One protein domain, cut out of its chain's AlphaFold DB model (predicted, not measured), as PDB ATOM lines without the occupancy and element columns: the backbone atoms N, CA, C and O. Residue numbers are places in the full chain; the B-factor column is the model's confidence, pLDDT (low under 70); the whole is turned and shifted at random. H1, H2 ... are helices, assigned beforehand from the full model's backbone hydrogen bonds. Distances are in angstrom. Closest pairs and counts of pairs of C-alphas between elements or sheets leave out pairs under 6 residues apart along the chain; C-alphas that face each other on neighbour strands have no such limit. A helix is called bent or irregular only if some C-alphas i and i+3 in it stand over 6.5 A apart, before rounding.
ATOM      1  N   ASP A 235     -10.419  15.977  33.651       90.81
ATOM      2  CA  ASP A 235      -9.964  16.681  32.441       90.81
ATOM      3  C   ASP A 235      -8.648  17.444  32.636       90.81
ATOM      4  O   ASP A 235      -7.824  17.505  31.727       90.81
ATOM      5  N   LEU A 236      -8.452  18.061  33.809       90.56
ATOM      6  CA  LEU A 236      -7.244  18.829  34.097       90.56
ATOM      7  C   LEU A 236      -6.065  17.894  34.372       90.56
ATOM      8  O   LEU A 236      -4.954  18.175  33.930       90.56
ATOM      9  N   GLN A 237      -6.303  16.770  35.050       90.44
ATOM     10  CA  GLN A 237      -5.289  15.732  35.233       90.44
ATOM     11  C   GLN A 237      -4.857  15.146  33.884       90.44
ATOM     12  O   GLN A 237      -3.657  15.091  33.617       90.44
ATOM     13  N   LEU A 238      -5.813  14.809  33.012       92.38
ATOM     14  CA  LEU A 238      -5.550  14.317  31.659       92.38
ATOM     15  C   LEU A 238      -4.788  15.353  30.822       92.38
ATOM     16  O   LEU A 238      -3.742  15.036  30.272       92.38
ATOM     17  N   ALA A 239      -5.231  16.613  30.788       91.69
ATOM     18  CA  ALA A 239      -4.550  17.651  30.012       91.69
ATOM     19  C   ALA A 239      -3.127  17.960  30.530       91.69
ATOM     20  O   ALA A 239      -2.246  18.312  29.748       91.69
ATOM     21  N   ILE A 240      -2.869  17.803  31.835       88.38
ATOM     22  CA  ILE A 240      -1.513  17.890  32.406       88.38
ATOM     23  C   ILE A 240      -0.666  16.666  32.016       88.38
ATOM     24  O   ILE A 240       0.515  16.830  31.719       88.38
ATOM     25  N   GLN A 241      -1.241  15.458  31.989       89.88
ATOM     26  CA  GLN A 241      -0.561  14.241  31.522       89.88
ATOM     27  C   GLN A 241      -0.206  14.336  30.029       89.88
ATOM     28  O   GLN A 241       0.950  14.131  29.672       89.88
ATOM     29  N   GLU A 242      -1.155  14.740  29.180       90.75
ATOM     30  CA  GLU A 242      -0.948  15.000  27.748       90.75
ATOM     31  C   GLU A 242       0.156  16.041  27.517       90.75
ATOM     32  O   GLU A 242       1.043  15.828  26.695       90.75
ATOM     33  N   ARG A 243       0.150  17.152  28.273       91.94
ATOM     34  CA  ARG A 243       1.189  18.193  28.188       91.94
ATOM     35  C   ARG A 243       2.576  17.661  28.545       91.94
ATOM     36  O   ARG A 243       3.536  18.021  27.867       91.94
ATOM     37  N   ARG A 244       2.679  16.832  29.588       88.25
ATOM     38  CA  ARG A 244       3.937  16.200  30.017       88.25
ATOM     39  C   ARG A 244       4.456  15.246  28.949       88.25
ATOM     40  O   ARG A 244       5.531  15.481  28.420       88.25
ATOM     41  N   ALA A 245       3.631  14.291  28.521       88.44
ATOM     42  CA  ALA A 245       3.989  13.350  27.462       88.44
ATOM     43  C   ALA A 245       4.370  14.058  26.147       88.44
ATOM     44  O   ALA A 245       5.322  13.656  25.484       88.44
ATOM     45  N   ALA A 246       3.677  15.139  25.774       88.19
ATOM     46  CA  ALA A 246       4.038  15.932  24.600       88.19
ATOM     47  C   ALA A 246       5.373  16.679  24.773       88.19
ATOM     48  O   ALA A 246       6.104  16.814  23.796       88.19
ATOM     49  N   ARG A 247       5.704  17.134  25.992       85.50
ATOM     50  CA  ARG A 247       6.990  17.771  26.323       85.50
ATOM     51  C   ARG A 247       8.150  16.777  26.263       85.50
ATOM     52  O   ARG A 247       9.168  17.081  25.656       85.50
ATOM     53  N   ASP A 248       7.976  15.600  26.859       84.19
ATOM     54  CA  ASP A 248       9.014  14.563  26.944       84.19
ATOM     55  C   ASP A 248       9.401  14.002  25.558       84.19
ATOM     56  O   ASP A 248      10.477  13.439  25.389       84.19
ATOM     57  N   ASN A 249       8.544  14.199  24.548       85.31
ATOM     58  CA  ASN A 249       8.775  13.809  23.154       85.31
ATOM     59  C   ASN A 249       9.294  14.949  22.244       85.31
ATOM     60  O   ASN A 249       9.385  14.743  21.031       85.31
ATOM     61  N   VAL A 250       9.612  16.142  22.769       85.38
ATOM     62  CA  VAL A 250      10.156  17.253  21.959       85.38
ATOM     63  C   VAL A 250      11.577  16.937  21.492       85.38
ATOM     64  O   VAL A 250      12.463  16.676  22.305       85.38
ATOM     65  N   LYS A 251      11.808  17.012  20.178       79.62
ATOM     66  CA  LYS A 251      13.122  16.804  19.556       79.62
ATOM     67  C   LYS A 251      13.600  18.075  18.856       79.62
ATOM     68  O   LYS A 251      12.822  18.738  18.169       79.62
ATOM     69  N   SER A 252      14.888  18.387  18.999       73.81
ATOM     70  CA  SER A 252      15.526  19.446  18.211       73.81
ATOM     71  C   SER A 252      15.422  19.106  16.721       73.81
ATOM     72  O   SER A 252      15.567  17.946  16.338       73.81
ATOM     73  N   GLY A 253      15.107  20.095  15.884       72.94
ATOM     74  CA  GLY A 253      14.934  19.896  14.441       72.94
ATOM     75  C   GLY A 253      13.616  19.241  13.994       72.94
ATOM     76  O   GLY A 253      13.407  19.131  12.790       72.94
ATOM     77  N   ASP A 254      12.698  18.867  14.899       81.62
ATOM     78  CA  ASP A 254      11.353  18.376  14.547       81.62
ATOM     79  C   ASP A 254      10.256  19.420  14.860       81.62
ATOM     80  O   ASP A 254       9.821  19.570  16.010       81.62
ATOM     81  N   PRO A 255       9.725  20.128  13.843       82.06
ATOM     82  CA  PRO A 255       8.632  21.075  14.032       82.06
ATOM     83  C   PRO A 255       7.326  20.447  14.543       82.06
ATOM     84  O   PRO A 255       6.514  21.171  15.129       82.06
ATOM     85  N   GLN A 256       7.084  19.146  14.325       84.19
ATOM     86  CA  GLN A 256       5.825  18.497  14.697       84.19
ATOM     87  C   GLN A 256       5.739  18.212  16.198       84.19
ATOM     88  O   GLN A 256       4.741  18.600  16.811       84.19
ATOM     89  N   SER A 257       6.756  17.602  16.821       85.12
ATOM     90  CA  SER A 257       6.771  17.387  18.282       85.12
ATOM     91  C   SER A 257       6.639  18.703  19.055       85.12
ATOM     92  O   SER A 257       5.791  18.817  19.944       85.12
ATOM     93  N   ARG A 258       7.370  19.746  18.636       84.25
ATOM     94  CA  ARG A 258       7.247  21.116  19.167       84.25
ATOM     95  C   ARG A 258       5.813  21.655  19.068       84.25
ATOM     96  O   ARG A 258       5.303  22.230  20.028       84.25
ATOM     97  N   THR A 259       5.154  21.471  17.922       86.62
ATOM     98  CA  THR A 259       3.776  21.952  17.702       86.62
ATOM     99  C   THR A 259       2.790  21.239  18.630       86.62
ATOM    100  O   THR A 259       2.033  21.909  19.334       86.62
ATOM    101  N   ARG A 260       2.890  19.906  18.748       88.31
ATOM    102  CA  ARG A 260       2.080  19.094  19.676       88.31
ATOM    103  C   ARG A 260       2.248  19.538  21.134       88.31
ATOM    104  O   ARG A 260       1.258  19.641  21.856       88.31
ATOM    105  N   TRP A 261       3.469  19.858  21.574       88.25
ATOM    106  CA  TRP A 261       3.716  20.382  22.925       88.25
ATOM    107  C   TRP A 261       3.070  21.758  23.160       88.25
ATOM    108  O   TRP A 261       2.400  21.961  24.178       88.25
ATOM    109  N   ILE A 262       3.207  22.692  22.212       86.38
ATOM    110  CA  ILE A 262       2.586  24.025  22.298       86.38
ATOM    111  C   ILE A 262       1.053  23.910  22.348       86.38
ATOM    112  O   ILE A 262       0.404  24.607  23.136       86.38
ATOM    113  N   GLU A 263       0.464  23.015  21.557       90.25
ATOM    114  CA  GLU A 263      -0.973  22.726  21.563       90.25
ATOM    115  C   GLU A 263      -1.430  22.093  22.880       90.25
ATOM    116  O   GLU A 263      -2.378  22.591  23.493       90.25
ATOM    117  N   ALA A 264      -0.722  21.080  23.384       90.25
ATOM    118  CA  ALA A 264      -1.028  20.445  24.666       90.25
ATOM    119  C   ALA A 264      -0.906  21.433  25.845       90.25
ATOM    120  O   ALA A 264      -1.754  21.450  26.738       90.25
ATOM    121  N   LYS A 265       0.078  22.346  25.820       88.31
ATOM    122  CA  LYS A 265       0.193  23.449  26.792       88.31
ATOM    123  C   LYS A 265      -0.977  24.432  26.688       88.31
ATOM    124  O   LYS A 265      -1.536  24.822  27.717       88.31
ATOM    125  N   ARG A 266      -1.383  24.829  25.475       89.38
ATOM    126  CA  ARG A 266      -2.566  25.686  25.258       89.38
ATOM    127  C   ARG A 266      -3.837  25.009  25.781       89.38
ATOM    128  O   ARG A 266      -4.588  25.653  26.512       89.38
ATOM    129  N   ARG A 267      -4.028  23.719  25.485       91.69
ATOM    130  CA  ARG A 267      -5.135  22.876  25.964       91.69
ATOM    131  C   ARG A 267      -5.158  22.784  27.489       91.69
ATOM    132  O   ARG A 267      -6.176  23.128  28.078       91.69
ATOM    133  N   ALA A 268      -4.044  22.449  28.142       89.56
ATOM    134  CA  ALA A 268      -3.950  22.416  29.605       89.56
ATOM    135  C   ALA A 268      -4.323  23.768  30.245       89.56
ATOM    136  O   ALA A 268      -5.145  23.813  31.159       89.56
ATOM    137  N   ASN A 269      -3.812  24.881  29.710       88.38
ATOM    138  CA  ASN A 269      -4.136  26.227  30.197       88.38
ATOM    139  C   ASN A 269      -5.609  26.622  29.957       88.38
ATOM    140  O   ASN A 269      -6.193  27.362  30.752       88.38
ATOM    141  N   GLN A 270      -6.221  26.168  28.858       92.19
ATOM    142  CA  GLN A 270      -7.646  26.368  28.579       92.19
ATOM    143  C   GLN A 270      -8.519  25.537  29.528       92.19
ATOM    144  O   GLN A 270      -9.469  26.074  30.098       92.19
ATOM    145  N   VAL A 271      -8.171  24.264  29.744       92.31
ATOM    146  CA  VAL A 271      -8.867  23.356  30.664       92.31
ATOM    147  C   VAL A 271      -8.756  23.851  32.105       92.31
ATOM    148  O   VAL A 271      -9.778  23.934  32.777       92.31
ATOM    149  N   GLU A 272      -7.582  24.285  32.577       89.19
ATOM    150  CA  GLU A 272      -7.439  24.843  33.930       89.19
ATOM    151  C   GLU A 272      -8.341  26.070  34.129       89.19
ATOM    152  O   GLU A 272      -9.079  26.150  35.115       89.19
ATOM    153  N   LYS A 273      -8.344  27.007  33.170       89.31
ATOM    154  CA  LYS A 273      -9.215  28.193  33.206       89.31
ATOM    155  C   LYS A 273     -10.700  27.825  33.159       89.31
ATOM    156  O   LYS A 273     -11.493  28.464  33.852       89.31
ATOM    157  N   ARG A 274     -11.075  26.815  32.366       93.50
ATOM    158  CA  ARG A 274     -12.445  26.290  32.266       93.50
ATOM    159  C   ARG A 274     -12.887  25.681  33.598       93.50
ATOM    160  O   ARG A 274     -13.797  26.216  34.225       93.50
ATOM    161  N   VAL A 275     -12.179  24.656  34.070       91.31
ATOM    162  CA  VAL A 275     -12.491  23.900  35.291       91.31
ATOM    163  C   VAL A 275     -12.494  24.802  36.526       91.31
ATOM    164  O   VAL A 275     -13.420  24.744  37.331       91.31
ATOM    165  N   THR A 276     -11.500  25.687  36.676       86.69
ATOM    166  CA  THR A 276     -11.443  26.624  37.817       86.69
ATOM    167  C   THR A 276     -12.660  27.550  37.833       86.69
ATOM    168  O   THR A 276     -13.217  27.842  38.892       86.69
ATOM    169  N   ARG A 277     -13.109  28.003  36.653       88.31
ATOM    170  CA  ARG A 277     -14.316  28.824  36.511       88.31
ATOM    171  C   ARG A 277     -15.574  28.008  36.797       88.31
ATOM    172  O   ARG A 277     -16.437  28.502  37.506       88.31
ATOM    173  N   GLU A 278     -15.690  26.799  36.264       89.62
ATOM    174  CA  GLU A 278     -16.852  25.920  36.447       89.62
ATOM    175  C   GLU A 278     -17.038  25.515  37.907       89.62
ATOM    176  O   GLU A 278     -18.101  25.780  38.460       89.62
ATOM    177  N   GLN A 279     -15.995  25.023  38.582       86.81
ATOM    178  CA  GLN A 279     -16.082  24.709  40.011       86.81
ATOM    179  C   GLN A 279     -16.377  25.939  40.879       86.81
ATOM    180  O   GLN A 279     -17.084  25.829  41.879       86.81
ATOM    181  N   PHE A 280     -15.872  27.125  40.518       88.06
ATOM    182  CA  PHE A 280     -16.237  28.346  41.237       88.06
ATOM    183  C   PHE A 280     -17.715  28.711  41.032       88.06
ATOM    184  O   PHE A 280     -18.387  29.101  41.986       88.06
ATOM    185  N   ARG A 281     -18.238  28.568  39.809       90.25
ATOM    186  CA  ARG A 281     -19.654  28.808  39.492       90.25
ATOM    187  C   ARG A 281     -20.570  27.842  40.230       90.25
ATOM    188  O   ARG A 281     -21.557  28.292  40.808       90.25
ATOM    189  N   ASP A 282     -20.221  26.559  40.219       87.94
ATOM    190  CA  ASP A 282     -20.919  25.515  40.961       87.94
ATOM    191  C   ASP A 282     -20.928  25.852  42.456       87.94
ATOM    192  O   ASP A 282     -21.995  26.070  43.016       87.94
ATOM    193  N   PHE A 283     -19.761  26.086  43.066       85.56
ATOM    194  CA  PHE A 283     -19.648  26.490  44.472       85.56
ATOM    195  C   PHE A 283     -20.514  27.709  44.839       85.56
ATOM    196  O   PHE A 283     -21.172  27.706  45.882       85.56
ATOM    197  N   VAL A 284     -20.551  28.760  44.012       87.31
ATOM    198  CA  VAL A 284     -21.444  29.904  44.277       87.31
ATOM    199  C   VAL A 284     -22.915  29.471  44.210       87.31
ATOM    200  O   VAL A 284     -23.694  29.838  45.086       87.31
ATOM    201  N   THR A 285     -23.282  28.664  43.219       86.31
ATOM    202  CA  THR A 285     -24.676  28.283  42.951       86.31
ATOM    203  C   THR A 285     -25.220  27.271  43.972       86.31
ATOM    204  O   THR A 285     -26.340  27.436  44.450       86.31
ATOM    205  N   THR A 286     -24.435  26.259  44.359       83.50
ATOM    206  CA  THR A 286     -24.876  25.116  45.184       83.50
ATOM    207  C   THR A 286     -24.536  25.243  46.671       83.50
ATOM    208  O   THR A 286     -25.274  24.732  47.519       83.50
ATOM    209  N   GLU A 287     -23.444  25.934  47.024       82.25
ATOM    210  CA  GLU A 287     -23.001  26.095  48.415       82.25
ATOM    211  C   GLU A 287     -23.312  27.483  48.995       82.25
ATOM    212  O   GLU A 287     -23.546  27.573  50.203       82.25
ATOM    213  N   LEU A 288     -23.314  28.566  48.203       84.44
ATOM    214  CA  LEU A 288     -23.518  29.926  48.737       84.44
ATOM    215  C   LEU A 288     -24.984  30.391  48.786       84.44
ATOM    216  O   LEU A 288     -25.284  31.212  49.649       84.44
ATOM    217  N   ASN A 289     -25.883  29.832  47.968       82.94
ATOM    218  CA  ASN A 289     -27.332  30.107  48.037       82.94
ATOM    219  C   ASN A 289     -28.043  29.456  49.237       82.94
ATOM    220  O   ASN A 289     -29.193  29.770  49.529       82.94
ATOM    221  N   ARG A 290     -27.384  28.551  49.976       80.62
ATOM    222  CA  ARG A 290     -27.990  27.949  51.176       80.62
ATOM    223  C   ARG A 290     -28.245  29.034  52.238       80.62
ATOM    224  O   ARG A 290     -27.322  29.803  52.510       80.62
ATOM    225  N   PRO A 291     -29.404  29.064  52.928       64.94
ATOM    226  CA  PRO A 291     -29.718  30.109  53.914       64.94
ATOM    227  C   PRO A 291     -28.657  30.296  55.014       64.94
ATOM    228  O   PRO A 291     -28.382  31.410  55.455       64.94
ATOM    229  N   THR A 292     -27.980  29.216  55.413       67.00
ATOM    230  CA  THR A 292     -26.902  29.228  56.420       67.00
ATOM    231  C   THR A 292     -25.562  29.784  55.909       67.00
ATOM    232  O   THR A 292     -24.635  30.001  56.696       67.00
ATOM    233  N   SER A 293     -25.422  30.057  54.607       75.44
ATOM    234  CA  SER A 293     -24.155  30.458  53.980       75.44
ATOM    235  C   SER A 293     -23.857  31.960  54.006       75.44
ATOM    236  O   SER A 293     -22.755  32.343  53.611       75.44
ATOM    237  N   VAL A 294     -24.721  32.822  54.558       73.56
ATOM    238  CA  VAL A 294     -24.465  34.281  54.670       73.56
ATOM    239  C   VAL A 294     -23.114  34.582  55.350       73.56
ATOM    240  O   VAL A 294     -22.307  35.371  54.849       73.56
ATOM    241  N   GLY A 295     -22.786  33.876  56.438       73.00
ATOM    242  CA  GLY A 295     -21.484  33.988  57.116       73.00
ATOM    243  C   GLY A 295     -20.299  33.398  56.329       73.00
ATOM    244  O   GLY A 295     -19.137  33.701  56.611       73.00
ATOM    245  N   ARG A 296     -20.552  32.552  55.322       80.19
ATOM    246  CA  ARG A 296     -19.545  32.052  54.370       80.19
ATOM    247  C   ARG A 296     -19.299  33.076  53.257       80.19
ATOM    248  O   ARG A 296     -18.139  33.379  52.985       80.19
ATOM    249  N   VAL A 297     -20.362  33.672  52.710       82.62
ATOM    250  CA  VAL A 297     -20.298  34.776  51.737       82.62
ATOM    251  C   VAL A 297     -19.546  35.974  52.326       82.62
ATOM    252  O   VAL A 297     -18.591  36.450  51.722       82.62
ATOM    253  N   SER A 298     -19.876  36.397  53.552       78.69
ATOM    254  CA  SER A 298     -19.178  37.498  54.238       78.69
ATOM    255  C   SER A 298     -17.663  37.257  54.374       78.69
ATOM    256  O   SER A 298     -16.860  38.148  54.095       78.69
ATOM    257  N   ARG A 299     -17.240  36.028  54.711       78.81
ATOM    258  CA  ARG A 299     -15.811  35.659  54.776       78.81
ATOM    259  C   ARG A 299     -15.128  35.648  53.407       78.81
ATOM    260  O   ARG A 299     -13.974  36.057  53.321       78.81
ATOM    261  N   LEU A 300     -15.811  35.193  52.354       83.94
ATOM    262  CA  LEU A 300     -15.290  35.242  50.981       83.94
ATOM    263  C   LEU A 300     -15.069  36.692  50.529       83.94
ATOM    264  O   LEU A 300     -14.000  37.021  50.023       83.94
ATOM    265  N   LEU A 301     -16.050  37.563  50.783       84.50
ATOM    266  CA  LEU A 301     -15.980  38.983  50.443       84.50
ATOM    267  C   LEU A 301     -14.835  39.687  51.179       84.50
ATOM    268  O   LEU A 301     -14.051  40.363  50.522       84.50
ATOM    269  N   LYS A 302     -14.671  39.465  52.494       77.94
ATOM    270  CA  LYS A 302     -13.538  40.007  53.274       77.94
ATOM    271  C   LYS A 302     -12.179  39.625  52.678       77.94
ATOM    272  O   LYS A 302     -11.335  40.498  52.507       77.94
ATOM    273  N   LYS A 303     -11.987  38.359  52.283       78.25
ATOM    274  CA  LYS A 303     -10.746  37.916  51.620       78.25
ATOM    275  C   LYS A 303     -10.474  38.662  50.313       78.25
ATOM    276  O   LYS A 303      -9.327  38.980  50.024       78.25
ATOM    277  N   TRP A 304     -11.509  38.951  49.524       82.44
ATOM    278  CA  TRP A 304     -11.355  39.729  48.292       82.44
ATOM    279  C   TRP A 304     -11.092  41.223  48.534       82.44
ATOM    280  O   TRP A 304     -10.572  41.879  47.640       82.44
ATOM    281  N   GLU A 305     -11.396  41.772  49.717       74.62
ATOM    282  CA  GLU A 305     -11.012  43.152  50.077       74.62
ATOM    283  C   GLU A 305      -9.514  43.321  50.350       74.62
ATOM    284  O   GLU A 305      -9.084  44.442  50.600       74.62
ATOM    285  N   GLY A 306      -8.728  42.238  50.343       63.25
ATOM    286  CA  GLY A 306      -7.344  42.282  50.813       63.25
ATOM    287  C   GLY A 306      -7.238  42.367  52.337       63.25
ATOM    288  O   GLY A 306      -6.188  42.738  52.845       63.25
TER     289      GLY A 306
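What this domain is: This is residues 235 to 306 of the 829 residues of the protein "Putative RNA-directed DNA polymerase from transposon BS" of Amphibalanus amphitrite (UniProt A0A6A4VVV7). One long helix, H2, makes the longest axis of an extended model; a shorter helix, H1, folds back beside the earlier part of H2 as a helical hairpin, and at the far end of H2 a third helix, H3, turns off at a corner, where residues 298 to 306 stick out as a free arm. Between the two ends H2 also has a bare stretch, residues 277 to 283, which stands free, with no C-alpha of the printed part that is 8 or more residues away along the chain within 10 A of it. The printed part has 72 residues with three named helices, in the order H1, H2, H3, and no named strand; the class is all helix. The whole is extended, with a radius of gyration of the C-alphas of 19.0 A, and its outline is a rod spanning 59 by 25 by 13 A.

How they stand to each other: H1, residues 235 to 248, touches H2, residues 255 to 288, and the closest C-alphas are those of Arg 243 and Ala 264, 4.7 A apart. The two run opposite ways at a shallow tilt of 19 degrees, a helical hairpin. H3, residues 291 to 304, touches H2 only at the corner by their link, with residues 293 to 297 of H3 and 287 to 288 of H2 alone. The closest C-alphas there are those of Leu 288 and Val 297, 6.5 A apart. H2 and H3 run opposite ways at a steep tilt of 48 degrees. H1 and H3 are apart. In H1 and H2 every O i to N i+4 pair is within hydrogen-bond range; in H3 it is 7 of 10.

Where its parts are: H1 begins at C-alpha 235, at (-9.964, 16.681, 32.441), and measures 19.9 A from first to last C-alpha. H2 begins at C-alpha 255, at (8.632, 21.075, 14.032), and measures 48.1 A from first to last C-alpha over its 34 residues. It is neither bent nor irregular, but only just: C-alphas 285 and 288 are 6.1 A apart. H3 measures 21.5 A from first to last C-alpha and ends at C-alpha 304, at (-11.355, 39.729, 48.292). It is irregular: C-alphas 292 and 295 are 7.2 A apart.

The domain as a whole: The two C-alphas farthest apart are those of Gly 253 and Pro 291, at 60.5 A. The printed part has no cut. The link from H1 to H2 is short, with 6 residues, and the link from H2 to H3 is tight, with 2 residues. Residues 251 to 256, of which 255 to 256 belong to H2, stand free, and so do residues 290 to 295, of which 291 to 295 belong to H3. The mean pLDDT of the printed part is 84.7, and residues 291 to 292 and residue 306 are under 70.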